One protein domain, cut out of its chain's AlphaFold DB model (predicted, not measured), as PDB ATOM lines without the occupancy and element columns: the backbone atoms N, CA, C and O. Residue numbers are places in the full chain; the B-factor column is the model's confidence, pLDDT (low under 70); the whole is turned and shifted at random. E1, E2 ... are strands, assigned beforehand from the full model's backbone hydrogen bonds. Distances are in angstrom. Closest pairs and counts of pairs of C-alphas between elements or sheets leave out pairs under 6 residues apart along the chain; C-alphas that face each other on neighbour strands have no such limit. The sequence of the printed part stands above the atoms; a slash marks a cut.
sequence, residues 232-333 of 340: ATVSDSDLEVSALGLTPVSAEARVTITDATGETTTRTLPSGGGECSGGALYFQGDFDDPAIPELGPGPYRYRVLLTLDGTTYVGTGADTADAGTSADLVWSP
ATOM      1  N   ALA A 232       0.175  22.933 -35.601       95.00
ATOM      2  CA  ALA A 232       1.344  22.563 -36.370       95.00
ATOM      3  C   ALA A 232       2.331  23.717 -36.448       95.00
ATOM      4  O   ALA A 232       1.928  24.867 -36.643       95.00
ATOM      5  N   THR A 233       3.606  23.368 -36.383       94.69
ATOM      6  CA  THR A 233       4.724  24.292 -36.521       94.69
ATOM      7  C   THR A 233       5.600  23.786 -37.658       94.69
ATOM      8  O   THR A 233       5.860  22.589 -37.785       94.69
ATOM      9  N   VAL A 234       6.017  24.694 -38.531       93.50
ATOM     10  CA  VAL A 234       6.882  24.388 -39.674       93.50
ATOM     11  C   VAL A 234       8.184  25.148 -39.552       93.50
ATOM     12  O   VAL A 234       8.189  26.288 -39.092       93.50
ATOM     13  N   SER A 235       9.268  24.537 -40.006       89.19
ATOM     14  CA  SER A 235      10.556  25.185 -40.182       89.19
ATOM     15  C   SER A 235      11.068  25.063 -41.617       89.19
ATOM     16  O   SER A 235      10.417  24.554 -42.540       89.19
ATOM     17  N   ASP A 236      12.287  25.539 -41.814       81.94
ATOM     18  CA  ASP A 236      13.080  25.337 -43.016       81.94
ATOM     19  C   ASP A 236      13.516  23.882 -43.256       81.94
ATOM     20  O   ASP A 236      14.205  23.632 -44.242       81.94
ATOM     21  N   SER A 237      13.116  22.920 -42.440       83.31
ATOM     22  CA  SER A 237      13.520  21.520 -42.596       83.31
ATOM     23  C   SER A 237      12.435  20.551 -42.148       83.31
ATOM     24  O   SER A 237      12.280  19.501 -42.767       83.31
ATOM     25  N   ASP A 238      11.617  20.941 -41.176       89.75
ATOM     26  CA  ASP A 238      10.684  20.044 -40.514       89.75
ATOM     27  C   ASP A 238       9.250  20.591 -40.525       89.75
ATOM     28  O   ASP A 238       8.996  21.792 -40.635       89.75
ATOM     29  N   LEU A 239       8.290  19.681 -40.393       92.75
ATOM     30  CA  LEU A 239       6.907  19.984 -40.052       92.75
ATOM     31  C   LEU A 239       6.498  19.072 -38.901       92.75
ATOM     32  O   LEU A 239       6.524  17.847 -39.033       92.75
ATOM     33  N   GLU A 240       6.060  19.679 -37.809       93.50
ATOM     34  CA  GLU A 240       5.470  18.985 -36.676       93.50
ATOM     35  C   GLU A 240       3.981  19.309 -36.617       93.50
ATOM     36  O   GLU A 240       3.580  20.470 -36.688       93.50
ATOM     37  N   VAL A 241       3.154  18.274 -36.518       93.75
ATOM     38  CA  VAL A 241       1.710  18.377 -36.309       93.75
ATOM     39  C   VAL A 241       1.393  17.612 -35.036       93.75
ATOM     40  O   VAL A 241       1.855  16.490 -34.871       93.75
ATOM     41  N   SER A 242       0.591  18.175 -34.145       91.56
ATOM     42  CA  SER A 242       0.205  17.525 -32.893       91.56
ATOM     43  C   SER A 242      -1.300  17.607 -32.671       91.56
ATOM     44  O   SER A 242      -1.980  18.431 -33.285       91.56
ATOM     45  N   ALA A 243      -1.805  16.777 -31.755       90.38
ATOM     46  CA  ALA A 243      -3.198  16.769 -31.306       90.38
ATOM     47  C   ALA A 243      -4.252  16.543 -32.413       90.38
ATOM     48  O   ALA A 243      -5.406  16.938 -32.266       90.38
ATOM     49  N   LEU A 244      -3.900  15.857 -33.510       91.00
ATOM     50  CA  LEU A 244      -4.892  15.375 -34.479       91.00
ATOM     51  C   LEU A 244      -5.872  14.426 -33.793       91.00
ATOM     52  O   LEU A 244      -5.475  13.643 -32.934       91.00
ATOM     53  N   GLY A 245      -7.137  14.444 -34.202       88.56
ATOM     54  CA  GLY A 245      -8.169  13.594 -33.611       88.56
ATOM     55  C   GLY A 245      -7.944  12.102 -33.823       88.56
ATOM     56  O   GLY A 245      -8.341  11.298 -32.989       88.56
ATOM     57  N   LEU A 246      -7.268  11.727 -34.905       84.31
ATOM     58  CA  LEU A 246      -6.877  10.353 -35.193       84.31
ATOM     59  C   LEU A 246      -5.466  10.335 -35.776       84.31
ATOM     60  O   LEU A 246      -5.041  11.290 -36.429       84.31
ATOM     61  N   THR A 247      -4.759   9.228 -35.557       86.56
ATOM     62  CA  THR A 247      -3.519   8.956 -36.290       86.56
ATOM     63  C   THR A 247      -3.911   8.531 -37.707       86.56
ATOM     64  O   THR A 247      -4.616   7.527 -37.840       86.56
ATOM     65  N   PRO A 248      -3.522   9.281 -38.751       87.75
ATOM     66  CA  PRO A 248      -3.877   8.936 -40.121       87.75
ATOM     67  C   PRO A 248      -3.151   7.666 -40.570       87.75
ATOM     68  O   PRO A 248      -2.046   7.365 -40.113       87.75
ATOM     69  N   VAL A 249      -3.755   6.944 -41.510       87.25
ATOM     70  CA  VAL A 249      -3.139   5.775 -42.155       87.25
ATOM     71  C   VAL A 249      -2.081   6.222 -43.163       87.25
ATOM     72  O   VAL A 249      -1.047   5.570 -43.309       87.25
ATOM     73  N   SER A 250      -2.324   7.335 -43.857       88.62
ATOM     74  CA  SER A 250      -1.362   7.959 -44.762       88.62
ATOM     75  C   SER A 250      -1.275   9.466 -44.547       88.62
ATOM     76  O   SER A 250      -2.276  10.156 -44.344       88.62
ATOM     77  N   ALA A 251      -0.048   9.983 -44.606       92.00
ATOM     78  CA  ALA A 251       0.210  11.403 -44.461       92.00
ATOM     79  C   ALA A 251       1.342  11.853 -45.392       92.00
ATOM     80  O   ALA A 251       2.406  11.233 -45.431       92.00
ATOM     81  N   GLU A 252       1.117  12.948 -46.113       93.12
ATOM     82  CA  GLU A 252       2.094  13.574 -47.009       93.12
ATOM     83  C   GLU A 252       2.119  15.084 -46.779       93.12
ATOM     84  O   GLU A 252       1.066  15.713 -46.672       93.12
ATOM     85  N   ALA A 253       3.311  15.681 -46.744       94.88
ATOM     86  CA  ALA A 253       3.470  17.118 -46.571       94.88
ATOM     87  C   ALA A 253       4.300  17.725 -47.703       94.88
ATOM     88  O   ALA A 253       5.377  17.241 -48.046       94.88
ATOM     89  N   ARG A 254       3.825  18.839 -48.261       94.62
ATOM     90  CA  ARG A 254       4.578  19.680 -49.192       94.62
ATOM     91  C   ARG A 254       4.657  21.095 -48.650       94.62
ATOM     92  O   ARG A 254       3.629  21.728 -48.428       94.62
ATOM     93  N   VAL A 255       5.870  21.602 -48.489       93.88
ATOM     94  CA  VAL A 255       6.145  22.931 -47.942       93.88
ATOM     95  C   VAL A 255       6.656  23.834 -49.053       93.88
ATOM     96  O   VAL A 255       7.612  23.492 -49.746       93.88
ATOM     97  N   THR A 256       6.020  24.988 -49.208       94.56
ATOM     98  CA  THR A 256       6.490  26.109 -50.018       94.56
ATOM     99  C   THR A 256       6.953  27.220 -49.085       94.56
ATOM    100  O   THR A 256       6.176  27.682 -48.250       94.56
ATOM    101  N   ILE A 257       8.198  27.655 -49.245       92.75
ATOM    102  CA  ILE A 257       8.807  28.769 -48.515       92.75
ATOM    103  C   ILE A 257       8.945  29.940 -49.476       92.75
ATOM    104  O   ILE A 257       9.385  29.746 -50.606       92.75
ATOM    105  N   THR A 258       8.553  31.134 -49.044       93.50
ATOM    106  CA  THR A 258       8.756  32.398 -49.760       93.50
ATOM    107  C   THR A 258       9.638  33.314 -48.925       93.50
ATOM    108  O   THR A 258       9.312  33.566 -47.766       93.50
ATOM    109  N   ASP A 259      10.736  33.791 -49.497       91.62
ATOM    110  CA  ASP A 259      11.658  34.718 -48.837       91.62
ATOM    111  C   ASP A 259      11.147  36.178 -48.875       91.62
ATOM    112  O   ASP A 259      10.061  36.476 -49.390       91.62
ATOM    113  N   ALA A 260      11.941  37.117 -48.350       91.12
ATOM    114  CA  ALA A 260      11.606  38.541 -48.369       91.12
ATOM    115  C   ALA A 260      11.676  39.185 -49.764       91.12
ATOM    116  O   ALA A 260      11.109  40.262 -49.967       91.12
ATOM    117  N   THR A 261      12.361  38.556 -50.724       92.06
ATOM    118  CA  THR A 261      12.437  39.023 -52.118       92.06
ATOM    119  C   THR A 261      11.239  38.560 -52.952       92.06
ATOM    120  O   THR A 261      10.961  39.131 -54.009       92.06
ATOM    121  N   GLY A 262      10.476  37.590 -52.439       92.56
ATOM    122  CA  GLY A 262       9.346  36.953 -53.107       92.56
ATOM    123  C   GLY A 262       9.725  35.684 -53.875       92.56
ATOM    124  O   GLY A 262       8.863  35.111 -54.544       92.56
ATOM    125  N   GLU A 263      10.978  35.236 -53.791       92.44
ATOM    126  CA  GLU A 263      11.426  33.971 -54.362       92.44
ATOM    127  C   GLU A 263      10.847  32.799 -53.568       92.44
ATOM    128  O   GLU A 263      10.738  32.844 -52.341       92.44
ATOM    129  N   THR A 264      10.442  31.738 -54.274       92.31
ATOM    130  CA  THR A 264       9.780  30.589 -53.657       92.31
ATOM    131  C   THR A 264      10.506  29.282 -53.917       92.31
ATOM    132  O   THR A 264      10.757  28.941 -55.071       92.31
ATOM    133  N   THR A 265      10.691  28.486 -52.869       89.75
ATOM    134  CA  THR A 265      11.174  27.103 -52.957       89.75
ATOM    135  C   THR A 265      10.091  26.157 -52.456       89.75
ATOM    136  O   THR A 265       9.452  26.427 -51.445       89.75
ATOM    137  N   THR A 266       9.846  25.050 -53.164       90.50
ATOM    138  CA  THR A 266       8.859  24.035 -52.758       90.50
ATOM    139  C   THR A 266       9.502  22.665 -52.658       90.50
ATOM    140  O   THR A 266      10.245  22.269 -53.552       90.50
ATOM    141  N   ARG A 267       9.149  21.910 -51.618       86.88
ATOM    142  CA  ARG A 267       9.634  20.546 -51.389       86.88
ATOM    143  C   ARG A 267       8.576  19.662 -50.762       86.88
ATOM    144  O   ARG A 267       7.655  20.148 -50.111       86.88
ATOM    145  N   THR A 268       8.742  18.361 -50.940       89.44
ATOM    146  CA  THR A 268       7.950  17.349 -50.240       89.44
ATOM    147  C   THR A 268       8.764  16.871 -49.049       89.44
ATOM    148  O   THR A 268       9.934  16.540 -49.221       89.44
ATOM    149  N   LEU A 269       8.170  16.866 -47.860       85.38
ATOM    150  CA  LEU A 269       8.796  16.320 -46.666       85.38
ATOM    151  C   LEU A 269       8.330  14.869 -46.500       85.38
ATOM    152  O   LEU A 269       7.116  14.633 -46.463       85.38
ATOM    153  N   PRO A 270       9.245  13.889 -46.435       80.44
ATOM    154  CA  PRO A 270       8.864  12.520 -46.136       80.44
ATOM    155  C   PRO A 270       8.319  12.437 -44.707       80.44
ATOM    156  O   PRO A 270       8.789  13.129 -43.799       80.44
ATOM    157  N   SER A 271       7.317  11.585 -44.502       80.56
ATOM    158  CA  SER A 271       6.850  11.276 -43.156       80.56
ATOM    159  C   SER A 271       7.948  10.509 -42.419       80.56
ATOM    160  O   SER A 271       8.469   9.506 -42.906       80.56
ATOM    161  N   GLY A 272       8.311  10.977 -41.227       66.69
ATOM    162  CA  GLY A 272       9.342  10.372 -40.382       66.69
ATOM    163  C   GLY A 272       8.873   9.102 -39.665       66.69
ATOM    164  O   GLY A 272       9.270   8.903 -38.525       66.69
ATOM    165  N   GLY A 273       8.001   8.313 -40.311       55.56
ATOM    166  CA  GLY A 273       7.224   7.174 -39.806       55.56
ATOM    167  C   GLY A 273       7.560   6.662 -38.399       55.56
ATOM    168  O   GLY A 273       8.648   6.152 -38.152       55.56
ATOM    169  N   GLY A 274       6.571   6.717 -37.504       59.34
ATOM    170  CA  GLY A 274       6.524   5.946 -36.261       59.34
ATOM    171  C   GLY A 274       5.251   5.100 -36.240       59.34
ATOM    172  O   GLY A 274       4.216   5.553 -36.723       59.34
ATOM    173  N   GLU A 275       5.324   3.873 -35.715       61.28
ATOM    174  CA  GLU A 275       4.206   2.910 -35.741       61.28
ATOM    175  C   GLU A 275       2.984   3.378 -34.942       61.28
ATOM    176  O   GLU A 275       1.868   2.955 -35.238       61.28
ATOM    177  N   CYS A 276       3.167   4.297 -33.988       70.12
ATOM    178  CA  CYS A 276       2.071   5.089 -33.467       70.12
ATOM    179  C   CYS A 276       2.517   6.361 -32.738       70.12
ATOM    180  O   CYS A 276       3.500   6.347 -32.000       70.12
ATOM    181  N   SER A 277       1.772   7.449 -32.918       75.69
ATOM    182  CA  SER A 277       2.102   8.785 -32.407       75.69
ATOM    183  C   SER A 277       0.937   9.490 -31.703       75.69
ATOM    184  O   SER A 277       1.046  10.672 -31.392       75.69
ATOM    185  N   GLY A 278      -0.188   8.801 -31.473       81.50
ATOM    186  CA  GLY A 278      -1.306   9.346 -30.689       81.50
ATOM    187  C   GLY A 278      -1.894  10.644 -31.259       81.50
ATOM    188  O   GLY A 278      -2.326  11.505 -30.502       81.50
ATOM    189  N   GLY A 279      -1.894  10.812 -32.588       85.38
ATOM    190  CA  GLY A 279      -2.334  12.050 -33.243       85.38
ATOM    191  C   GLY A 279      -1.236  13.098 -33.470       85.38
ATOM    192  O   GLY A 279      -1.550  14.218 -33.871       85.38
ATOM    193  N   ALA A 280       0.039  12.766 -33.255       89.38
ATOM    194  CA  ALA A 280       1.162  13.579 -33.722       89.38
ATOM    195  C   ALA A 280       1.698  13.094 -35.080       89.38
ATOM    196  O   ALA A 280       1.625  11.917 -35.410       89.38
ATOM    197  N   LEU A 281       2.262  13.978 -35.892       90.62
ATOM    198  CA  LEU A 281       2.980  13.641 -37.118       90.62
ATOM    199  C   LEU A 281       4.250  14.466 -37.174       90.62
ATOM    200  O   LEU A 281       4.247  15.654 -36.862       90.62
ATOM    201  N   TYR A 282       5.316  13.837 -37.644       90.81
ATOM    202  CA  TYR A 282       6.578  14.507 -37.877       90.81
ATOM    203  C   TYR A 282       7.032  14.227 -39.301       90.81
ATOM    204  O   TYR A 282       7.073  13.073 -39.742       90.81
ATOM    205  N   PHE A 283       7.351  15.291 -40.021       91.06
ATOM    206  CA  PHE A 283       7.932  15.232 -41.349       91.06
ATOM    207  C   PHE A 283       9.276  15.926 -41.297       91.06
ATOM    208  O   PHE A 283       9.374  17.042 -40.792       91.06
ATOM    209  N   GLN A 284      10.288  15.264 -41.835       86.44
ATOM    210  CA  GLN A 284      11.664  15.714 -41.728       86.44
ATOM    211  C   GLN A 284      12.305  15.710 -43.099       86.44
ATOM    212  O   GLN A 284      12.314  14.689 -43.784       86.44
ATOM    213  N   GLY A 285      12.827  16.861 -43.501       75.25
ATOM    214  CA  GLY A 285      13.698  16.970 -44.658       75.25
ATOM    215  C   GLY A 285      15.007  16.225 -44.415       75.25
ATOM    216  O   GLY A 285      15.455  16.070 -43.279       75.25
ATOM    217  N   ASP A 286      15.629  15.750 -45.488       69.44
ATOM    218  CA  ASP A 286      16.964  15.174 -45.390       69.44
ATOM    219  C   ASP A 286      17.977  16.309 -45.158       69.44
ATOM    220  O   ASP A 286      18.136  17.194 -45.999       69.44
ATOM    221  N   PHE A 287      18.618  16.319 -43.986       55.38
ATOM    222  CA  PHE A 287      19.614  17.335 -43.617       55.38
ATOM    223  C   PHE A 287      20.854  17.291 -44.506       55.38
ATOM    224  O   PHE A 287      21.561  18.293 -44.614       55.38
ATOM    225  N   ASP A 288      21.119  16.135 -45.115       56.47
ATOM    226  CA  ASP A 288      22.251  15.929 -46.004       56.47
ATOM    227  C   ASP A 288      21.880  16.178 -47.472       56.47
ATOM    228  O   ASP A 288      22.715  15.932 -48.339       56.47
ATOM    229  N   ASP A 289      20.668  16.668 -47.776       56.94
ATOM    230  CA  ASP A 289      20.292  17.023 -49.144       56.94
ATOM    231  C   ASP A 289      21.002  18.325 -49.566       56.94
ATOM    232  O   ASP A 289      20.594  19.422 -49.166       56.94
ATOM    233  N   PRO A 290      22.053  18.260 -50.414       51.12
ATOM    234  CA  PRO A 290      22.746  19.453 -50.893       51.12
ATOM    235  C   PRO A 290      21.861  20.297 -51.826       51.12
ATOM    236  O   PRO A 290      22.304  21.340 -52.306       51.12
ATOM    237  N   ALA A 291      20.643  19.836 -52.132       50.81
ATOM    238  CA  ALA A 291      19.665  20.540 -52.939       50.81
ATOM    239  C   ALA A 291      18.785  21.512 -52.146       50.81
ATOM    240  O   ALA A 291      17.888  22.085 -52.763       50.81
ATOM    241  N   ILE A 292      19.006  21.735 -50.839       56.06
ATOM    242  CA  ILE A 292      18.369  22.867 -50.150       56.06
ATOM    243  C   ILE A 292      18.972  24.140 -50.758       56.06
ATOM    244  O   ILE A 292      20.139  24.441 -50.490       56.06
ATOM    245  N   PRO A 293      18.233  24.878 -51.611       63.22
ATOM    246  CA  PRO A 293      18.737  26.126 -52.151       63.22
ATOM    247  C   PRO A 293      19.021  27.036 -50.964       63.22
ATOM    248  O   PRO A 293      18.248  27.039 -50.003       63.22
ATOM    249  N   GLU A 294      20.121  27.781 -51.025       71.62
ATOM    250  CA  GLU A 294      20.397  28.819 -50.041       71.62
ATOM    251  C   GLU A 294      19.159  29.726 -50.001       71.62
ATOM    252  O   GLU A 294      18.838  30.393 -50.988       71.62
ATOM    253  N   LEU A 295      18.375  29.633 -48.921       77.56
ATOM    254  CA  LEU A 295      17.161  30.424 -48.792       77.56
ATOM    255  C   LEU A 295      17.590  31.893 -48.826       77.56
ATOM    256  O   LEU A 295      18.573  32.275 -48.186       77.56
ATOM    257  N   GLY A 296      16.876  32.709 -49.602       83.56
ATOM    258  CA  GLY A 296      17.121  34.146 -49.634       83.56
ATOM    259  C   GLY A 296      16.888  34.796 -48.262       83.56
ATOM    260  O   GLY A 296      16.555  34.124 -47.288       83.56
ATOM    261  N   PRO A 297      17.056  36.119 -48.130       86.50
ATOM    262  CA  PRO A 297      16.904  36.778 -46.839       86.50
ATOM    263  C   PRO A 297      15.486  36.596 -46.274       86.50
ATOM    264  O   PRO A 297      14.492  36.764 -46.984       86.50
ATOM    265  N   GLY A 298      15.396  36.313 -44.972       85.69
ATOM    266  CA  GLY A 298      14.134  36.352 -44.232       85.69
ATOM    267  C   GLY A 298      13.550  37.775 -44.113       85.69
ATOM    268  O   GLY A 298      14.212  38.757 -44.474       85.69
ATOM    269  N   PRO A 299      12.319  37.925 -43.587       90.31
ATOM    270  CA  PRO A 299      11.487  36.878 -42.987       90.31
ATOM    271  C   PRO A 299      10.876  35.927 -44.020       90.31
ATOM    272  O   PRO A 299      10.616  36.313 -45.162       90.31
ATOM    273  N   TYR A 300      10.602  34.697 -43.591       91.12
ATOM    274  CA  TYR A 300      10.020  33.662 -44.441       91.12
ATOM    275  C   TYR A 300       8.509  33.554 -44.264       91.12
ATOM    276  O   TYR A 300       7.976  33.645 -43.157       91.12
ATOM    277  N   ARG A 301       7.809  33.292 -45.368       94.44
ATOM    278  CA  ARG A 301       6.404  32.879 -45.369       94.44
ATOM    279  C   ARG A 301       6.305  31.427 -45.784       94.44
ATOM    280  O   ARG A 301       6.907  31.016 -46.771       94.44
ATOM    281  N   TYR A 302       5.486  30.679 -45.068       95.38
ATOM    282  CA  TYR A 302       5.282  29.259 -45.279       95.38
ATOM    283  C   TYR A 302       3.876  29.005 -45.800       95.38
ATOM    284  O   TYR A 302       2.890  29.555 -45.304       95.38
ATOM    285  N   ARG A 303       3.786  28.113 -46.782       97.44
ATOM    286  CA  ARG A 303       2.539  27.503 -47.228       97.44
ATOM    287  C   ARG A 303       2.723  25.996 -47.275       97.44
ATOM    288  O   ARG A 303       3.515  25.491 -48.064       97.44
ATOM    289  N   VAL A 304       1.958  25.280 -46.466       97.44
ATOM    290  CA  VAL A 304       2.012  23.827 -46.339       97.44
ATOM    291  C   VAL A 304       0.757  23.216 -46.945       97.44
ATOM    292  O   VAL A 304      -0.357  23.632 -46.645       97.44
ATOM    293  N   LEU A 305       0.939  22.231 -47.816       97.81
ATOM    294  CA  LEU A 305      -0.104  21.298 -48.216       97.81
ATOM    295  C   LEU A 305       0.110  20.012 -47.430       97.81
ATOM    296  O   LEU A 305       1.109  19.333 -47.653       97.81
ATOM    297  N   LEU A 306      -0.807  19.701 -46.520       96.94
ATOM    298  CA  LEU A 306      -0.797  18.460 -45.750       96.94
ATOM    299  C   LEU A 306      -1.960  17.599 -46.215       96.94
ATOM    300  O   LEU A 306      -3.109  18.022 -46.119       96.94
ATOM    301  N   THR A 307      -1.681  16.404 -46.714       95.88
ATOM    302  CA  THR A 307      -2.707  15.440 -47.099       95.88
ATOM    303  C   THR A 307      -2.763  14.337 -46.054       95.88
ATOM    304  O   THR A 307      -1.772  13.641 -45.862       95.88
ATOM    305  N   LEU A 308      -3.911  14.191 -45.390       94.06
ATOM    306  CA  LEU A 308      -4.192  13.156 -44.392       94.06
ATOM    307  C   LEU A 308      -5.295  12.250 -44.937       94.06
ATOM    308  O   LEU A 308      -6.382  12.741 -45.242       94.06
ATOM    309  N   ASP A 309      -5.011  10.959 -45.111       92.94
ATOM    310  CA  ASP A 309      -5.970   9.964 -45.622       92.94
ATOM    311  C   ASP A 309      -6.717  10.431 -46.892       92.94
ATOM    312  O   ASP A 309      -7.921  10.241 -47.066       92.94
ATOM    313  N   GLY A 310      -5.989  11.106 -47.791       93.94
ATOM    314  CA  GLY A 310      -6.510  11.648 -49.051       93.94
ATOM    315  C   GLY A 310      -7.197  13.019 -48.958       93.94
ATOM    316  O   GLY A 310      -7.530  13.589 -49.997       93.94
ATOM    317  N   THR A 311      -7.373  13.588 -47.763       96.44
ATOM    318  CA  THR A 311      -7.915  14.944 -47.568       96.44
ATOM    319  C   THR A 311      -6.789  15.962 -47.443       96.44
ATOM    320  O   THR A 311      -5.923  15.821 -46.586       96.44
ATOM    321  N   THR A 312      -6.803  17.008 -48.272       97.12
ATOM    322  CA  THR A 312      -5.761  18.048 -48.273       97.12
ATOM    323  C   THR A 312      -6.166  19.274 -47.460       97.12
ATOM    324  O   THR A 312      -7.209  19.880 -47.704       97.12
ATOM    325  N   TYR A 313      -5.273  19.681 -46.567       97.81
ATOM    326  CA  TYR A 313      -5.341  20.865 -45.723       97.81
ATOM    327  C   TYR A 313      -4.272  21.865 -46.159       97.81
ATOM    328  O   TYR A 313      -3.157  21.481 -46.529       97.81
ATOM    329  N   VAL A 314      -4.603  23.157 -46.122       98.44
ATOM    330  CA  VAL A 314      -3.658  24.229 -46.456       98.44
ATOM    331  C   VAL A 314      -3.300  24.993 -45.191       98.44
ATOM    332  O   VAL A 314      -4.144  25.694 -44.640       98.44
ATOM    333  N   GLY A 315      -2.053  24.858 -44.750       98.00
ATOM    334  CA  GLY A 315      -1.475  25.604 -43.637       98.00
ATOM    335  C   GLY A 315      -0.716  26.826 -44.143       98.00
ATOM    336  O   GLY A 315       0.008  26.737 -45.134       98.00
ATOM    337  N   THR A 316      -0.849  27.969 -43.479       97.88
ATOM    338  CA  THR A 316      -0.027  29.159 -43.751       97.88
ATOM    339  C   THR A 316       0.531  29.741 -42.464       97.88
ATOM    340  O   THR A 316      -0.205  29.842 -41.487       97.88
ATOM    341  N   GLY A 317       1.793  30.164 -42.489       95.81
ATOM    342  CA  GLY A 317       2.485  30.779 -41.355       95.81
ATOM    343  C   GLY A 317       3.588  31.721 -41.830       95.81
ATOM    344  O   GLY A 317       3.926  31.746 -43.014       95.81
ATOM    345  N   ALA A 318       4.144  32.517 -40.925       93.31
ATOM    346  CA  ALA A 318       5.307  33.351 -41.203       93.31
ATOM    347  C   ALA A 318       6.223  33.373 -39.981       93.31
ATOM    348  O   ALA A 318       5.743  33.470 -38.854       93.31
ATOM    349  N   ASP A 319       7.524  33.283 -40.232       87.50
ATOM    350  CA  ASP A 319       8.554  33.544 -39.230       87.50
ATOM    351  C   ASP A 319       8.516  35.048 -38.908       87.50
ATOM    352  O   ASP A 319       8.368  35.899 -39.798       87.50
ATOM    353  N   THR A 320       8.607  35.378 -37.621       71.38
ATOM    354  CA  THR A 320       8.912  36.744 -37.195       71.38
ATOM    355  C   THR A 320      10.416  36.875 -37.028       71.38
ATOM    356  O   THR A 320      10.983  36.132 -36.233       71.38
ATOM    357  N   ALA A 321      11.017  37.872 -37.686       58.31
ATOM    358  CA  ALA A 321      12.464  38.071 -37.853       58.31
ATOM    359  C   ALA A 321      13.355  37.970 -36.588       58.31
ATOM    360  O   ALA A 321      14.577  37.903 -36.713       58.31
ATOM    361  N   ASP A 322      12.766  37.957 -35.392       55.00
ATOM    362  CA  ASP A 322      13.431  37.874 -34.091       55.00
ATOM    363  C   ASP A 322      13.391  36.460 -33.451       55.00
ATOM    364  O   ASP A 322      14.020  36.248 -32.414       55.00
ATOM    365  N   ALA A 323      12.663  35.490 -34.026       47.81
ATOM    366  CA  ALA A 323      12.251  34.249 -33.352       47.81
ATOM    367  C   ALA A 323      12.520  32.958 -34.155       47.81
ATOM    368  O   ALA A 323      11.650  32.105 -34.264       47.81
ATOM    369  N   GLY A 324      13.739  32.775 -34.669       57.44
ATOM    370  CA  GLY A 324      14.159  31.507 -35.290       57.44
ATOM    371  C   GLY A 324      13.403  31.134 -36.577       57.44
ATOM    372  O   GLY A 324      12.410  31.742 -36.950       57.44
ATOM    373  N   THR A 325      13.882  30.106 -37.281       73.06
ATOM    374  CA  THR A 325      13.366  29.686 -38.598       73.06
ATOM    375  C   THR A 325      12.091  28.834 -38.507       73.06
ATOM    376  O   THR A 325      11.921  27.902 -39.290       73.06
ATOM    377  N   SER A 326      11.191  29.120 -37.560       86.88
ATOM    378  CA  SER A 326       9.950  28.360 -37.348       86.88
ATOM    379  C   SER A 326       8.706  29.246 -37.321       86.88
ATOM    380  O   SER A 326       8.758  30.380 -36.852       86.88
ATOM    381  N   ALA A 327       7.575  28.717 -37.783       92.69
ATOM    382  CA  ALA A 327       6.296  29.413 -37.796       92.69
ATOM    383  C   ALA A 327       5.136  28.489 -37.417       92.69
ATOM    384  O   ALA A 327       5.028  27.373 -37.934       92.69
ATOM    385  N   ASP A 328       4.222  28.992 -36.590       95.56
ATOM    386  CA  ASP A 328       2.931  28.347 -36.359       95.56
ATOM    387  C   ASP A 328       2.042  28.469 -37.598       95.56
ATOM    388  O   ASP A 328       2.007  29.500 -38.284       95.56
ATOM    389  N   LEU A 329       1.309  27.398 -37.895       96.81
ATOM    390  CA  LEU A 329       0.448  27.308 -39.065       96.81
ATOM    391  C   LEU A 329      -1.022  27.511 -38.710       96.81
ATOM    392  O   LEU A 329      -1.578  26.861 -37.826       96.81
ATOM    393  N   VAL A 330      -1.686  28.344 -39.507       97.50
ATOM    394  CA  VAL A 330      -3.146  28.459 -39.543       97.50
ATOM    395  C   VAL A 330      -3.675  27.636 -40.712       97.50
ATOM    396  O   VAL A 330      -3.214  27.805 -41.842       97.50
ATOM    397  N   TRP A 331      -4.649  26.763 -40.452       97.62
ATOM    398  CA  TRP A 331      -5.135  25.770 -41.413       97.62
ATOM    399  C   TRP A 331      -6.508  26.107 -41.999       97.62
ATOM    400  O   TRP A 331      -7.417  26.536 -41.290       97.62
ATOM    401  N   SER A 332      -6.668  25.864 -43.302       96.31
ATOM    402  CA  SER A 332      -7.945  25.935 -44.013       96.31
ATOM    403  C   SER A 332      -8.126  24.718 -44.940       96.31
ATOM    404  O   SER A 332      -7.334  24.550 -45.876       96.31
ATOM    405  N   PRO A 333      -9.144  23.860 -44.709       95.88
ATOM    406  CA  PRO A 333     -10.009  23.841 -43.519       95.88
ATOM    407  C   PRO A 333      -9.209  23.562 -42.226       95.88
ATOM    408  O   PRO A 333      -8.041  23.181 -42.318       95.88
TER     409      PRO A 333
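Overview. This is residues 232 to 333 of the 340 residues of an uncharacterized protein of metagenome (UniProt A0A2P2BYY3). Two antiparallel sheets lie face to face as a sandwich, their strands crossed at 57 degrees: a twisted sheet, E4 E3 E6 E7 E9, covered on one face by a smaller one, E5 E2 E1 E8. E8 runs on into E9, from one sheet to the other, and residues 285 to 300 swing out as a long loop. The printed part has 102 residues with nine named strands, E1 to E9 in chain order, and no named helix; the class is all strand, though under half of the residues are in named elements. It is compact and rounded, with a radius of gyration of the C-alphas of 13.4 A and spans of 38 by 29 by 23 A.

Along the chain. Find C-alpha 232 at (1.344, 22.563, -36.370), where E1, residues 232 to 235, begins. E2 is 238 to 242, E3 251 to 258 over 23.3 A, E4 264 to 269 over 15.9 A and E5 281 to 284. E6, 301 to 308, starts at (6.404, 32.879, -45.369) and spans 22.4 A; E7, 311 to 318, spans 23.5 A. E8 is 326 to 328; E9, 330 to 332, ends at (-7.945, 25.935, -44.013).

Arrangement. In the larger sheet, look for N and O within hydrogen-bond range: N 257 and O 265 in the hairpin E3 and E4, 2.8 A; N 254 and O 305 between E3 and E6, 2.8 A; N 304 and O 315 in the hairpin E6 and E7, 2.8 A; N 316 and O 330 between E7 and E9, 2.9 A. In the other sheet, the pairs within hydrogen-bond range include N 283 and O 239 between E5 and E2, N 233 and O 240 in the hairpin E1 and E2, and N 234 and O 327 between E1 and E8, each 2.9 A. Between the sheets, the closest C-alphas of E7 and E8, Ala 318 and Ala 327, are 5.3 A apart.

Size, cuts and confidence. The farthest C-alphas, Thr 261 and Glu 275, are 40.5 A apart. The printed part has no cut; the links E4 to E5 and E5 to E6 are long. Confidence is under 70 at residues 272 to 275, 286 to 293 and 321 to 324.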